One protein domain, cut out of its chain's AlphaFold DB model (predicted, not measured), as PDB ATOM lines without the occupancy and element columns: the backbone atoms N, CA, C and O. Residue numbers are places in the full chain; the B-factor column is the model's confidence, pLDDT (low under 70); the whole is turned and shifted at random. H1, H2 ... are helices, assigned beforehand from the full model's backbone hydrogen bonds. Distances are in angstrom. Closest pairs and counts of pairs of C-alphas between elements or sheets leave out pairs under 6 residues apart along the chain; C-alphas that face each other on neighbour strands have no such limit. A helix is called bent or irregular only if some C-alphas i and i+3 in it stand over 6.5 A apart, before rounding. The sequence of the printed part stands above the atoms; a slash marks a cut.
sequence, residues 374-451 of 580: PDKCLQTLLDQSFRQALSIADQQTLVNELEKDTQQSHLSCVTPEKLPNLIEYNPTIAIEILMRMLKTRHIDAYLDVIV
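This is residues 374 to 451 of the 580 residues of the protein "CCR4-NOT transcription complex subunit 11" of Anopheles epiroticus (UniProt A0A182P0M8). Six short helices make a compact body in which H2 and H5 lie side by side, running the same way, while H1 crosses H2 and H4 folds back into H5 as a helical hairpin. H1 and H2 lie toward one end of the longest axis; at the other end H6 packs on H4, and the small helix H3 lies near H1 and H5. The printed part has 78 residues, with six named helices in the order H1 to H6 and no named strand, and its class is all helix. It is compact, with a radius of gyration of the C-alphas of 11.7 A and spans of 31 by 26 by 17 A.

Begin with the longest helix, H1, residues 374 to 387. Look from Leu 378 to Leu 398 in H2, residues 392 to 404: these closest C-alphas are 6.4 A apart, and the two helices touch at a steep tilt of 52 degrees, opposite ways. With residues 385 to 387 alone, H1 touches H4, residues 416 to 425, about perpendicular at 79 degrees; their closest C-alphas, of Phe 386 and Leu 422, are 4.9 A apart. H4 is the hub, touching three helices. It forms a hairpin with H5, residues 427 to 437, at a shallow tilt of 33 degrees, only just short of steep, opposite ways; the closest C-alphas, of Ile 423 and Ala 430, are 5.6 A apart. H2, with residues 395 to 399 alone, touches H5 at a shallow tilt of 8 degrees, the same way, closest at the C-alphas of Val 399 and Ile 429, 6.6 A. H6, residues 443 to 451, touches H4 at a steep tilt of 53 degrees, closest at the C-alphas of Pro 416 and Tyr 446, 5.4 A. H3, residues 409 to 413, is close to H5 but not clearly touching, with the C-alphas of Leu 411 and Ile 433 closest at 7.3 A. H2 and H6 are apart. In H2, H5 and H6 every O i to N i+4 pair is within hydrogen-bond range, against 8 of 10 in H1, 4 of 6 in H4 and 0 of 1 in H3, where 1 of 2 O i to N i+3 pairs is.

Find C-alpha 374 at (-37.146, 20.648, -40.618); from there H1 runs 20.8 A to C-alpha 387. H2 runs 18.7 A from C-alpha 392 at (-22.228, 11.848, -33.743), and H3 8.4 A. H4 covers 15.3 A and is irregular, only just: C-alphas 417 and 420 are 7.0 A apart. H5 covers 15.0 A, and H6 12.6 A, ending at C-alpha 451 at (-14.819, 3.729, -59.231).

The C-alphas of Pro 374 and Val 451, the two farthest apart, are 33.6 A from each other. The printed part has no cut, and its five links are tight. Look in the B-factor column for pLDDT under 70 at residues 374 to 378, 405 to 414, 439 and 441 to 442; the mean of the printed part of this model is 76.5.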
ATOM      1  N   PRO A 374     -38.053  21.792 -40.455       53.34
ATOM      2  CA  PRO A 374     -37.146  20.648 -40.618       53.34
ATOM      3  C   PRO A 374     -36.256  20.801 -41.862       53.34
ATOM      4  O   PRO A 374     -35.049  20.560 -41.807       53.34
ATOM      5  N   ASP A 375     -36.816  21.378 -42.926       52.38
ATOM      6  CA  ASP A 375     -36.181  21.556 -44.233       52.38
ATOM      7  C   ASP A 375     -34.905  22.422 -44.202       52.38
ATOM      8  O   ASP A 375     -33.936  22.132 -44.904       52.38
ATOM      9  N   LYS A 376     -34.860  23.477 -43.371       56.84
ATOM     10  CA  LYS A 376     -33.681  24.366 -43.287       56.84
ATOM     11  C   LYS A 376     -32.558  23.757 -42.456       56.84
ATOM     12  O   LYS A 376     -31.387  23.944 -42.780       56.84
ATOM     13  N   CYS A 377     -32.907  23.026 -41.398       62.88
ATOM     14  CA  CYS A 377     -31.932  22.323 -40.569       62.88
ATOM     15  C   CYS A 377     -31.251  21.209 -41.377       62.88
ATOM     16  O   CYS A 377     -30.025  21.139 -41.417       62.88
ATOM     17  N   LEU A 378     -32.042  20.421 -42.118       69.44
ATOM     18  CA  LEU A 378     -31.544  19.345 -42.973       69.44
ATOM     19  C   LEU A 378     -30.595  19.863 -44.061       69.44
ATOM     20  O   LEU A 378     -29.505  19.323 -44.220       69.44
ATOM     21  N   GLN A 379     -30.959  20.936 -44.772       70.56
ATOM     22  CA  GLN A 379     -30.100  21.491 -45.823       70.56
ATOM     23  C   GLN A 379     -28.779  22.047 -45.269       70.56
ATOM     24  O   GLN A 379     -27.735  21.890 -45.899       70.56
ATOM     25  N   THR A 380     -28.811  22.651 -44.079       74.12
ATOM     26  CA  THR A 380     -27.610  23.195 -43.427       74.12
ATOM     27  C   THR A 380     -26.682  22.077 -42.948       74.12
ATOM     28  O   THR A 380     -25.477  22.135 -43.188       74.12
ATOM     29  N   LEU A 381     -27.233  21.028 -42.325       78.50
ATOM     30  CA  LEU A 381     -26.470  19.847 -41.904       78.50
ATOM     31  C   LEU A 381     -25.898  19.083 -43.105       78.50
ATOM     32  O   LEU A 381     -24.761  18.617 -43.056       78.50
ATOM     33  N   LEU A 382     -26.651  19.004 -44.204       79.31
ATOM     34  CA  LEU A 382     -26.180  18.396 -45.442       79.31
ATOM     35  C   LEU A 382     -25.026  19.201 -46.062       79.31
ATOM     36  O   LEU A 382     -24.024  18.599 -46.439       79.31
ATOM     37  N   ASP A 383     -25.092  20.536 -46.117       79.38
ATOM     38  CA  ASP A 383     -23.974  21.331 -46.655       79.38
ATOM     39  C   ASP A 383     -22.717  21.239 -45.775       79.38
ATOM     40  O   ASP A 383     -21.601  21.094 -46.279       79.38
ATOM     41  N   GLN A 384     -22.894  21.211 -44.449       80.75
ATOM     42  CA  GLN A 384     -21.796  20.953 -43.516       80.75
ATOM     43  C   GLN A 384     -21.171  19.569 -43.733       80.75
ATOM     44  O   GLN A 384     -19.953  19.430 -43.605       80.75
ATOM     45  N   SER A 385     -21.963  18.567 -44.133       82.31
ATOM     46  CA  SER A 385     -21.473  17.200 -44.342       82.31
ATOM     47  C   SER A 385     -20.512  17.041 -45.519       82.31
ATOM     48  O   SER A 385     -19.693  16.122 -45.506       82.31
ATOM     49  N   PHE A 386     -20.545  17.962 -46.490       81.81
ATOM     50  CA  PHE A 386     -19.589  17.988 -47.603       81.81
ATOM     51  C   PHE A 386     -18.246  18.630 -47.237       81.81
ATOM     52  O   PHE A 386     -17.269  18.443 -47.961       81.81
ATOM     53  N   ARG A 387     -18.198  19.423 -46.160       82.19
ATOM     54  CA  ARG A 387     -17.030  20.238 -45.786       82.19
ATOM     55  C   ARG A 387     -16.260  19.672 -44.596       82.19
ATOM     56  O   ARG A 387     -15.061  19.907 -44.494       82.19
ATOM     57  N   GLN A 388     -16.943  18.982 -43.682       83.50
ATOM     58  CA  GLN A 388     -16.345  18.483 -42.445       83.50
ATOM     59  C   GLN A 388     -17.052  17.232 -41.908       83.50
ATOM     60  O   GLN A 388     -18.204  16.951 -42.238       83.50
ATOM     61  N   ALA A 389     -16.371  16.508 -41.017       84.06
ATOM     62  CA  ALA A 389     -16.978  15.418 -40.259       84.06
ATOM     63  C   ALA A 389     -18.011  15.977 -39.262       84.06
ATOM     64  O   ALA A 389     -17.681  16.831 -38.436       84.06
ATOM     65  N   LEU A 390     -19.259  15.510 -39.350       83.69
ATOM     66  CA  LEU A 390     -20.332  15.902 -38.429       83.69
ATOM     67  C   LEU A 390     -20.136  15.264 -37.051       83.69
ATOM     68  O   LEU A 390     -19.538  14.193 -36.921       83.69
ATOM     69  N   SER A 391     -20.695  15.899 -36.016       85.12
ATOM     70  CA  SER A 391     -20.758  15.286 -34.689       85.12
ATOM     71  C   SER A 391     -21.667  14.051 -34.708       85.12
ATOM     72  O   SER A 391     -22.598  13.967 -35.505       85.12
ATOM     73  N   ILE A 392     -21.435  13.091 -33.809       84.25
ATOM     74  CA  ILE A 392     -22.228  11.848 -33.743       84.25
ATOM     75  C   ILE A 392     -23.725  12.149 -33.534       84.25
ATOM     76  O   ILE A 392     -24.574  11.453 -34.088       84.25
ATOM     77  N   ALA A 393     -24.048  13.200 -32.773       80.12
ATOM     78  CA  ALA A 393     -25.425  13.643 -32.568       80.12
ATOM     79  C   ALA A 393     -26.036  14.184 -33.870       80.12
ATOM     80  O   ALA A 393     -27.116  13.749 -34.262       80.12
ATOM     81  N   ASP A 394     -25.310  15.049 -34.582       82.25
ATOM     82  CA  ASP A 394     -25.780  15.635 -35.843       82.25
ATOM     83  C   ASP A 394     -25.910  14.581 -36.949       82.25
ATOM     84  O   ASP A 394     -26.847  14.636 -37.744       82.25
ATOM     85  N   GLN A 395     -25.015  13.584 -36.981       82.38
ATOM     86  CA  GLN A 395     -25.113  12.446 -37.899       82.38
ATOM     87  C   GLN A 395     -26.407  11.658 -37.669       82.38
ATOM     88  O   GLN A 395     -27.105  11.338 -38.628       82.38
ATOM     89  N   GLN A 396     -26.755  11.370 -36.411       83.81
ATOM     90  CA  GLN A 396     -27.995  10.664 -36.074       83.81
ATOM     91  C   GLN A 396     -29.232  11.498 -36.414       83.81
ATOM     92  O   GLN A 396     -30.193  10.966 -36.967       83.81
ATOM     93  N   THR A 397     -29.213  12.802 -36.132       82.62
ATOM     94  CA  THR A 397     -30.304  13.706 -36.513       82.62
ATOM     95  C   THR A 397     -30.477  13.752 -38.026       82.62
ATOM     96  O   THR A 397     -31.599  13.613 -38.502       82.62
ATOM     97  N   LEU A 398     -29.386  13.873 -38.786       82.50
ATOM     98  CA  LEU A 398     -29.440  13.909 -40.243       82.50
ATOM     99  C   LEU A 398     -29.968  12.594 -40.822       82.50
ATOM    100  O   LEU A 398     -30.837  12.640 -41.680       82.50
ATOM    101  N   VAL A 399     -29.505  11.437 -40.335       81.31
ATOM    102  CA  VAL A 399     -30.005  10.121 -40.777       81.31
ATOM    103  C   VAL A 399     -31.496   9.961 -40.463       81.31
ATOM    104  O   VAL A 399     -32.257   9.573 -41.344       81.31
ATOM    105  N   ASN A 400     -31.940  10.337 -39.260       81.19
ATOM    106  CA  ASN A 400     -33.351  10.253 -38.863       81.19
ATOM    107  C   ASN A 400     -34.257  11.187 -39.683       81.19
ATOM    108  O   ASN A 400     -35.388  10.831 -40.011       81.19
ATOM    109  N   GLU A 401     -33.795  12.396 -40.001       77.38
ATOM    110  CA  GLU A 401     -34.550  13.321 -40.854       77.38
ATOM    111  C   GLU A 401     -34.538  12.866 -42.318       77.38
ATOM    112  O   GLU A 401     -35.564  12.942 -42.995       77.38
ATOM    113  N   LEU A 402     -33.429  12.283 -42.784       74.56
ATOM    114  CA  LEU A 402     -33.366  11.649 -44.096       74.56
ATOM    115  C   LEU A 402     -34.340  10.467 -44.180       74.56
ATOM    116  O   LEU A 402     -34.977  10.294 -45.213       74.56
ATOM    117  N   GLU A 403     -34.507   9.689 -43.103       72.25
ATOM    118  CA  GLU A 403     -35.502   8.614 -42.996       72.25
ATOM    119  C   GLU A 403     -36.942   9.093 -43.155       72.25
ATOM    120  O   GLU A 403     -37.728   8.416 -43.822       72.25
ATOM    121  N   LYS A 404     -37.268  10.266 -42.611       71.62
ATOM    122  CA  LYS A 404     -38.602  10.869 -42.723       71.62
ATOM    123  C   LYS A 404     -38.867  11.465 -44.105       71.62
ATOM    124  O   LYS A 404     -40.023  11.484 -44.539       71.62
ATOM    125  N   ASP A 405     -37.830  11.916 -44.813       66.56
ATOM    126  CA  ASP A 405     -37.954  12.490 -46.155       66.56
ATOM    127  C   ASP A 405     -38.295  11.416 -47.206       66.56
ATOM    128  O   ASP A 405     -37.448  10.788 -47.846       66.56
ATOM    129  N   THR A 406     -39.600  11.189 -47.374       56.50
ATOM    130  CA  THR A 406     -40.169  10.195 -48.297       56.50
ATOM    131  C   THR A 406     -40.101  10.654 -49.761       56.50
ATOM    132  O   THR A 406     -40.207   9.828 -50.666       56.50
ATOM    133  N   GLN A 407     -39.926  11.957 -50.020       55.66
ATOM    134  CA  GLN A 407     -40.022  12.533 -51.368       55.66
ATOM    135  C   GLN A 407     -38.670  12.677 -52.075       55.66
ATOM    136  O   GLN A 407     -38.650  13.026 -53.254       55.66
ATOM    137  N   GLN A 408     -37.551  12.377 -51.399       60.22
ATOM    138  CA  GLN A 408     -36.198  12.388 -51.980       60.22
ATOM    139  C   GLN A 408     -35.804  13.728 -52.642       60.22
ATOM    140  O   GLN A 408     -34.806  13.792 -53.362       60.22
ATOM    141  N   SER A 409     -36.546  14.814 -52.401       56.62
ATOM    142  CA  SER A 409     -36.334  16.114 -53.047       56.62
ATOM    143  C   SER A 409     -34.993  16.729 -52.658       56.62
ATOM    144  O   SER A 409     -34.356  17.398 -53.472       56.62
ATOM    145  N   HIS A 410     -34.528  16.455 -51.438       57.94
ATOM    146  CA  HIS A 410     -33.289  17.004 -50.893       57.94
ATOM    147  C   HIS A 410     -32.032  16.238 -51.341       57.94
ATOM    148  O   HIS A 410     -30.930  16.788 -51.292       57.94
ATOM    149  N   LEU A 411     -32.185  15.019 -51.876       59.84
ATOM    150  CA  LEU A 411     -31.080  14.223 -52.430       59.84
ATOM    151  C   LEU A 411     -30.538  14.804 -53.750       59.84
ATOM    152  O   LEU A 411     -29.393  14.544 -54.104       59.84
ATOM    153  N   SER A 412     -31.312  15.662 -54.428       56.84
ATOM    154  CA  SER A 412     -30.876  16.413 -55.619       56.84
ATOM    155  C   SER A 412     -29.694  17.363 -55.339       56.84
ATOM    156  O   SER A 412     -28.954  17.733 -56.247       56.84
ATOM    157  N   CYS A 413     -29.475  17.748 -54.073       57.88
ATOM    158  CA  CYS A 413     -28.353  18.606 -53.674       57.88
ATOM    159  C   CYS A 413     -26.996  17.872 -53.707       57.88
ATOM    160  O   CYS A 413     -25.940  18.504 -53.823       57.88
ATOM    161  N   VAL A 414     -27.003  16.537 -53.624       68.31
ATOM    162  CA  VAL A 414     -25.782  15.728 -53.678       68.31
ATOM    163  C   VAL A 414     -25.366  15.605 -55.140       68.31
ATOM    164  O   VAL A 414     -25.853  14.752 -55.876       68.31
ATOM    165  N   THR A 415     -24.471  16.480 -55.582       73.94
ATOM    166  CA  THR A 415     -23.851  16.384 -56.911       73.94
ATOM    167  C   THR A 415     -22.747  15.322 -56.905       73.94
ATOM    168  O   THR A 415     -22.086  15.145 -55.877       73.94
ATOM    169  N   PRO A 416     -22.513  14.617 -58.028       72.19
ATOM    170  CA  PRO A 416     -21.497  13.564 -58.109       72.19
ATOM    171  C   PRO A 416     -20.086  14.076 -57.768       72.19
ATOM    172  O   PRO A 416     -19.312  13.354 -57.156       72.19
ATOM    173  N   GLU A 417     -19.781  15.350 -58.034       77.94
ATOM    174  CA  GLU A 417     -18.493  15.976 -57.685       77.94
ATOM    175  C   GLU A 417     -18.252  16.108 -56.172       77.94
ATOM    176  O   GLU A 417     -17.112  16.080 -55.718       77.94
ATOM    177  N   LYS A 418     -19.316  16.248 -55.371       80.00
ATOM    178  CA  LYS A 418     -19.219  16.392 -53.907       80.00
ATOM    179  C   LYS A 418     -19.242  15.048 -53.176       80.00
ATOM    180  O   LYS A 418     -19.013  15.009 -51.966       80.00
ATOM    181  N   LEU A 419     -19.513  13.954 -53.892       83.38
ATOM    182  CA  LEU A 419     -19.616  12.612 -53.328       83.38
ATOM    183  C   LEU A 419     -18.297  12.110 -52.706       83.38
ATOM    184  O   LEU A 419     -18.367  11.585 -51.593       83.38
ATOM    185  N   PRO A 420     -17.110  12.292 -53.324       84.19
ATOM    186  CA  PRO A 420     -15.851  11.851 -52.722       84.19
ATOM    187  C   PRO A 420     -15.601  12.491 -51.351       84.19
ATOM    188  O   PRO A 420     -15.291  11.789 -50.390       84.19
ATOM    189  N   ASN A 421     -15.849  13.800 -51.227       85.19
ATOM    190  CA  ASN A 421     -15.692  14.528 -49.963       85.19
ATOM    191  C   ASN A 421     -16.678  14.030 -48.895       85.19
ATOM    192  O   ASN A 421     -16.318  13.880 -47.729       85.19
ATOM    193  N   LEU A 422     -17.920  13.726 -49.288       85.75
ATOM    194  CA  LEU A 422     -18.911  13.166 -48.371       85.75
ATOM    195  C   LEU A 422     -18.475  11.793 -47.838       85.75
ATOM    196  O   LEU A 422     -18.600  11.531 -46.643       85.75
ATOM    197  N   ILE A 423     -17.951  10.930 -48.714       86.25
ATOM    198  CA  ILE A 423     -17.447   9.606 -48.337       86.25
ATOM    199  C   ILE A 423     -16.239   9.735 -47.405       86.25
ATOM    200  O   ILE A 423     -16.135   8.985 -46.435       86.25
ATOM    201  N   GLU A 424     -15.341  10.685 -47.668       85.81
ATOM    202  CA  GLU A 424     -14.141  10.884 -46.861       85.81
ATOM    203  C   GLU A 424     -14.461  11.366 -45.439       85.81
ATOM    204  O   GLU A 424     -13.896  10.832 -44.481       85.81
ATOM    205  N   TYR A 425     -15.377  12.327 -45.287       85.38
ATOM    206  CA  TYR A 425     -15.703  12.911 -43.984       85.38
ATOM    207  C   TYR A 425     -16.785  12.151 -43.209       85.38
ATOM    208  O   TYR A 425     -16.713  12.078 -41.982       85.38
ATOM    209  N   ASN A 426     -17.799  11.613 -43.892       88.81
ATOM    210  CA  ASN A 426     -19.012  11.072 -43.274       88.81
ATOM    211  C   ASN A 426     -19.512   9.797 -43.999       88.81
ATOM    212  O   ASN A 426     -20.559   9.824 -44.660       88.81
ATOM    213  N   PRO A 427     -18.826   8.645 -43.855       87.12
ATOM    214  CA  PRO A 427     -19.146   7.425 -44.608       87.12
ATOM    215  C   PRO A 427     -20.532   6.839 -44.295       87.12
ATOM    216  O   PRO A 427     -21.195   6.309 -45.182       87.12
ATOM    217  N   THR A 428     -21.008   6.956 -43.054       84.75
ATOM    218  CA  THR A 428     -22.321   6.444 -42.621       84.75
ATOM    219  C   THR A 428     -23.479   7.163 -43.313       84.75
ATOM    220  O   THR A 428     -24.413   6.519 -43.789       84.75
ATOM    221  N   ILE A 429     -23.388   8.490 -43.427       86.00
ATOM    222  CA  ILE A 429     -24.365   9.323 -44.135       86.00
ATOM    223  C   ILE A 429     -24.306   9.034 -45.640       86.00
ATOM    224  O   ILE A 429     -25.349   8.886 -46.277       86.00
ATOM    225  N   ALA A 430     -23.098   8.896 -46.201       86.88
ATOM    226  CA  ALA A 430     -22.913   8.557 -47.610       86.88
ATOM    227  C   ALA A 430     -23.591   7.225 -47.975       86.88
ATOM    228  O   ALA A 430     -24.274   7.149 -48.995       86.88
ATOM    229  N   ILE A 431     -23.458   6.196 -47.129       85.75
ATOM    230  CA  ILE A 431     -24.117   4.894 -47.316       85.75
ATOM    231  C   ILE A 431     -25.639   5.049 -47.382       85.75
ATOM    232  O   ILE A 431     -26.265   4.523 -48.301       85.75
ATOM    233  N   GLU A 432     -26.235   5.771 -46.432       83.38
ATOM    234  CA  GLU A 432     -27.691   5.939 -46.354       83.38
ATOM    235  C   GLU A 432     -28.239   6.728 -47.555       83.38
ATOM    236  O   GLU A 432     -29.245   6.348 -48.161       83.38
ATOM    237  N   ILE A 433     -27.533   7.786 -47.966       82.25
ATOM    238  CA  ILE A 433     -27.856   8.567 -49.165       82.25
ATOM    239  C   ILE A 433     -27.762   7.691 -50.422       82.25
ATOM    240  O   ILE A 433     -28.709   7.645 -51.209       82.25
ATOM    241  N   LEU A 434     -26.668   6.943 -50.597       82.75
ATOM    242  CA  LEU A 434     -26.467   6.078 -51.762       82.75
ATOM    243  C   LEU A 434     -27.502   4.944 -51.820       82.75
ATOM    244  O   LEU A 434     -28.051   4.685 -52.892       82.75
ATOM    245  N   MET A 435     -27.860   4.330 -50.685       80.12
ATOM    246  CA  MET A 435     -28.941   3.332 -50.610       80.12
ATOM    247  C   MET A 435     -30.296   3.884 -51.076       80.12
ATOM    248  O   MET A 435     -31.085   3.161 -51.691       80.12
ATOM    249  N   ARG A 436     -30.574   5.172 -50.837       76.62
ATOM    250  CA  ARG A 436     -31.799   5.837 -51.314       76.62
ATOM    251  C   ARG A 436     -31.723   6.197 -52.794       76.62
ATOM    252  O   ARG A 436     -32.704   5.995 -53.513       76.62
ATOM    253  N   MET A 437     -30.570   6.684 -53.249       74.69
ATOM    254  CA  MET A 437     -30.336   7.095 -54.637       74.69
ATOM    255  C   MET A 437     -30.272   5.915 -55.611       74.69
ATOM    256  O   MET A 437     -30.639   6.081 -56.772       74.69
ATOM    257  N   LEU A 438     -29.921   4.714 -55.141       74.88
ATOM    258  CA  LEU A 438     -29.943   3.469 -55.923       74.88
ATOM    259  C   LEU A 438     -31.316   3.145 -56.538       74.88
ATOM    260  O   LEU A 438     -31.396   2.428 -57.529       74.88
ATOM    261  N   LYS A 439     -32.407   3.700 -55.992       69.69
ATOM    262  CA  LYS A 439     -33.769   3.544 -56.538       69.69
ATOM    263  C   LYS A 439     -34.081   4.514 -57.691       69.69
ATOM    264  O   LYS A 439     -35.150   4.418 -58.294       69.69
ATOM    265  N   THR A 440     -33.189   5.460 -57.984       72.12
ATOM    266  CA  THR A 440     -33.387   6.524 -58.981       72.12
ATOM    267  C   THR A 440     -32.642   6.232 -60.289       72.12
ATOM    268  O   THR A 440     -31.688   5.463 -60.324       72.12
ATOM    269  N   ARG A 441     -33.068   6.855 -61.398       65.81
ATOM    270  CA  ARG A 441     -32.545   6.583 -62.756       65.81
ATOM    271  C   ARG A 441     -31.149   7.160 -63.053       65.81
ATOM    272  O   ARG A 441     -30.672   6.987 -64.167       65.81
ATOM    273  N   HIS A 442     -30.517   7.867 -62.114       68.69
ATOM    274  CA  HIS A 442     -29.250   8.587 -62.332       68.69
ATOM    275  C   HIS A 442     -28.059   7.996 -61.566       68.69
ATOM    276  O   HIS A 442     -27.028   8.651 -61.447       68.69
ATOM    277  N   ILE A 443     -28.187   6.777 -61.035       78.31
ATOM    278  CA  ILE A 443     -27.178   6.172 -60.158       78.31
ATOM    279  C   ILE A 443     -25.836   5.894 -60.854       78.31
ATOM    280  O   ILE A 443     -24.798   6.005 -60.207       78.31
ATOM    281  N   ASP A 444     -25.841   5.610 -62.160       80.38
ATOM    282  CA  ASP A 444     -24.637   5.222 -62.911       80.38
ATOM    283  C   ASP A 444     -23.525   6.282 -62.814       80.38
ATOM    284  O   ASP A 444     -22.383   5.949 -62.523       80.38
ATOM    285  N   ALA A 445     -23.874   7.573 -62.894       82.38
ATOM    286  CA  ALA A 445     -22.906   8.667 -62.772       82.38
ATOM    287  C   ALA A 445     -22.253   8.761 -61.377       82.38
ATOM    288  O   ALA A 445     -21.125   9.227 -61.251       82.38
ATOM    289  N   TYR A 446     -22.951   8.334 -60.320       82.69
ATOM    290  CA  TYR A 446     -22.394   8.296 -58.964       82.69
ATOM    291  C   TYR A 446     -21.520   7.058 -58.766       82.69
ATOM    292  O   TYR A 446     -20.496   7.136 -58.092       82.69
ATOM    293  N   LEU A 447     -21.906   5.928 -59.367       83.38
ATOM    294  CA  LEU A 447     -21.109   4.704 -59.366       83.38
ATOM    295  C   LEU A 447     -19.792   4.902 -60.126       83.38
ATOM    296  O   LEU A 447     -18.749   4.519 -59.603       83.38
ATOM    297  N   ASP A 448     -19.808   5.575 -61.276       84.44
ATOM    298  CA  ASP A 448     -18.593   5.898 -62.036       84.44
ATOM    299  C   ASP A 448     -17.604   6.723 -61.192       84.44
ATOM    300  O   ASP A 448     -16.430   6.373 -61.082       84.44
ATOM    301  N   VAL A 449     -18.090   7.747 -60.478       85.50
ATOM    302  CA  VAL A 449     -17.250   8.546 -59.565       85.50
ATOM    303  C   VAL A 449     -16.706   7.720 -58.394       85.50
ATOM    304  O   VAL A 449     -15.580   7.951 -57.957       85.50
ATOM    305  N   ILE A 450     -17.464   6.744 -57.878       84.69
ATOM    306  CA  ILE A 450     -16.975   5.836 -56.826       84.69
ATOM    307  C   ILE A 450     -15.842   4.945 -57.351       84.69
ATOM    308  O   ILE A 450     -14.908   4.668 -56.598       84.69
ATOM    309  N   VAL A 451     -15.907   4.500 -58.611       84.19
ATOM    310  CA  VAL A 451     -14.819   3.729 -59.231       84.19
ATOM    311  C   VAL A 451     -13.578   4.589 -59.425       84.19
ATOM    312  O   VAL A 451     -12.485   4.103 -59.147       84.19
TER     313      VAL A 451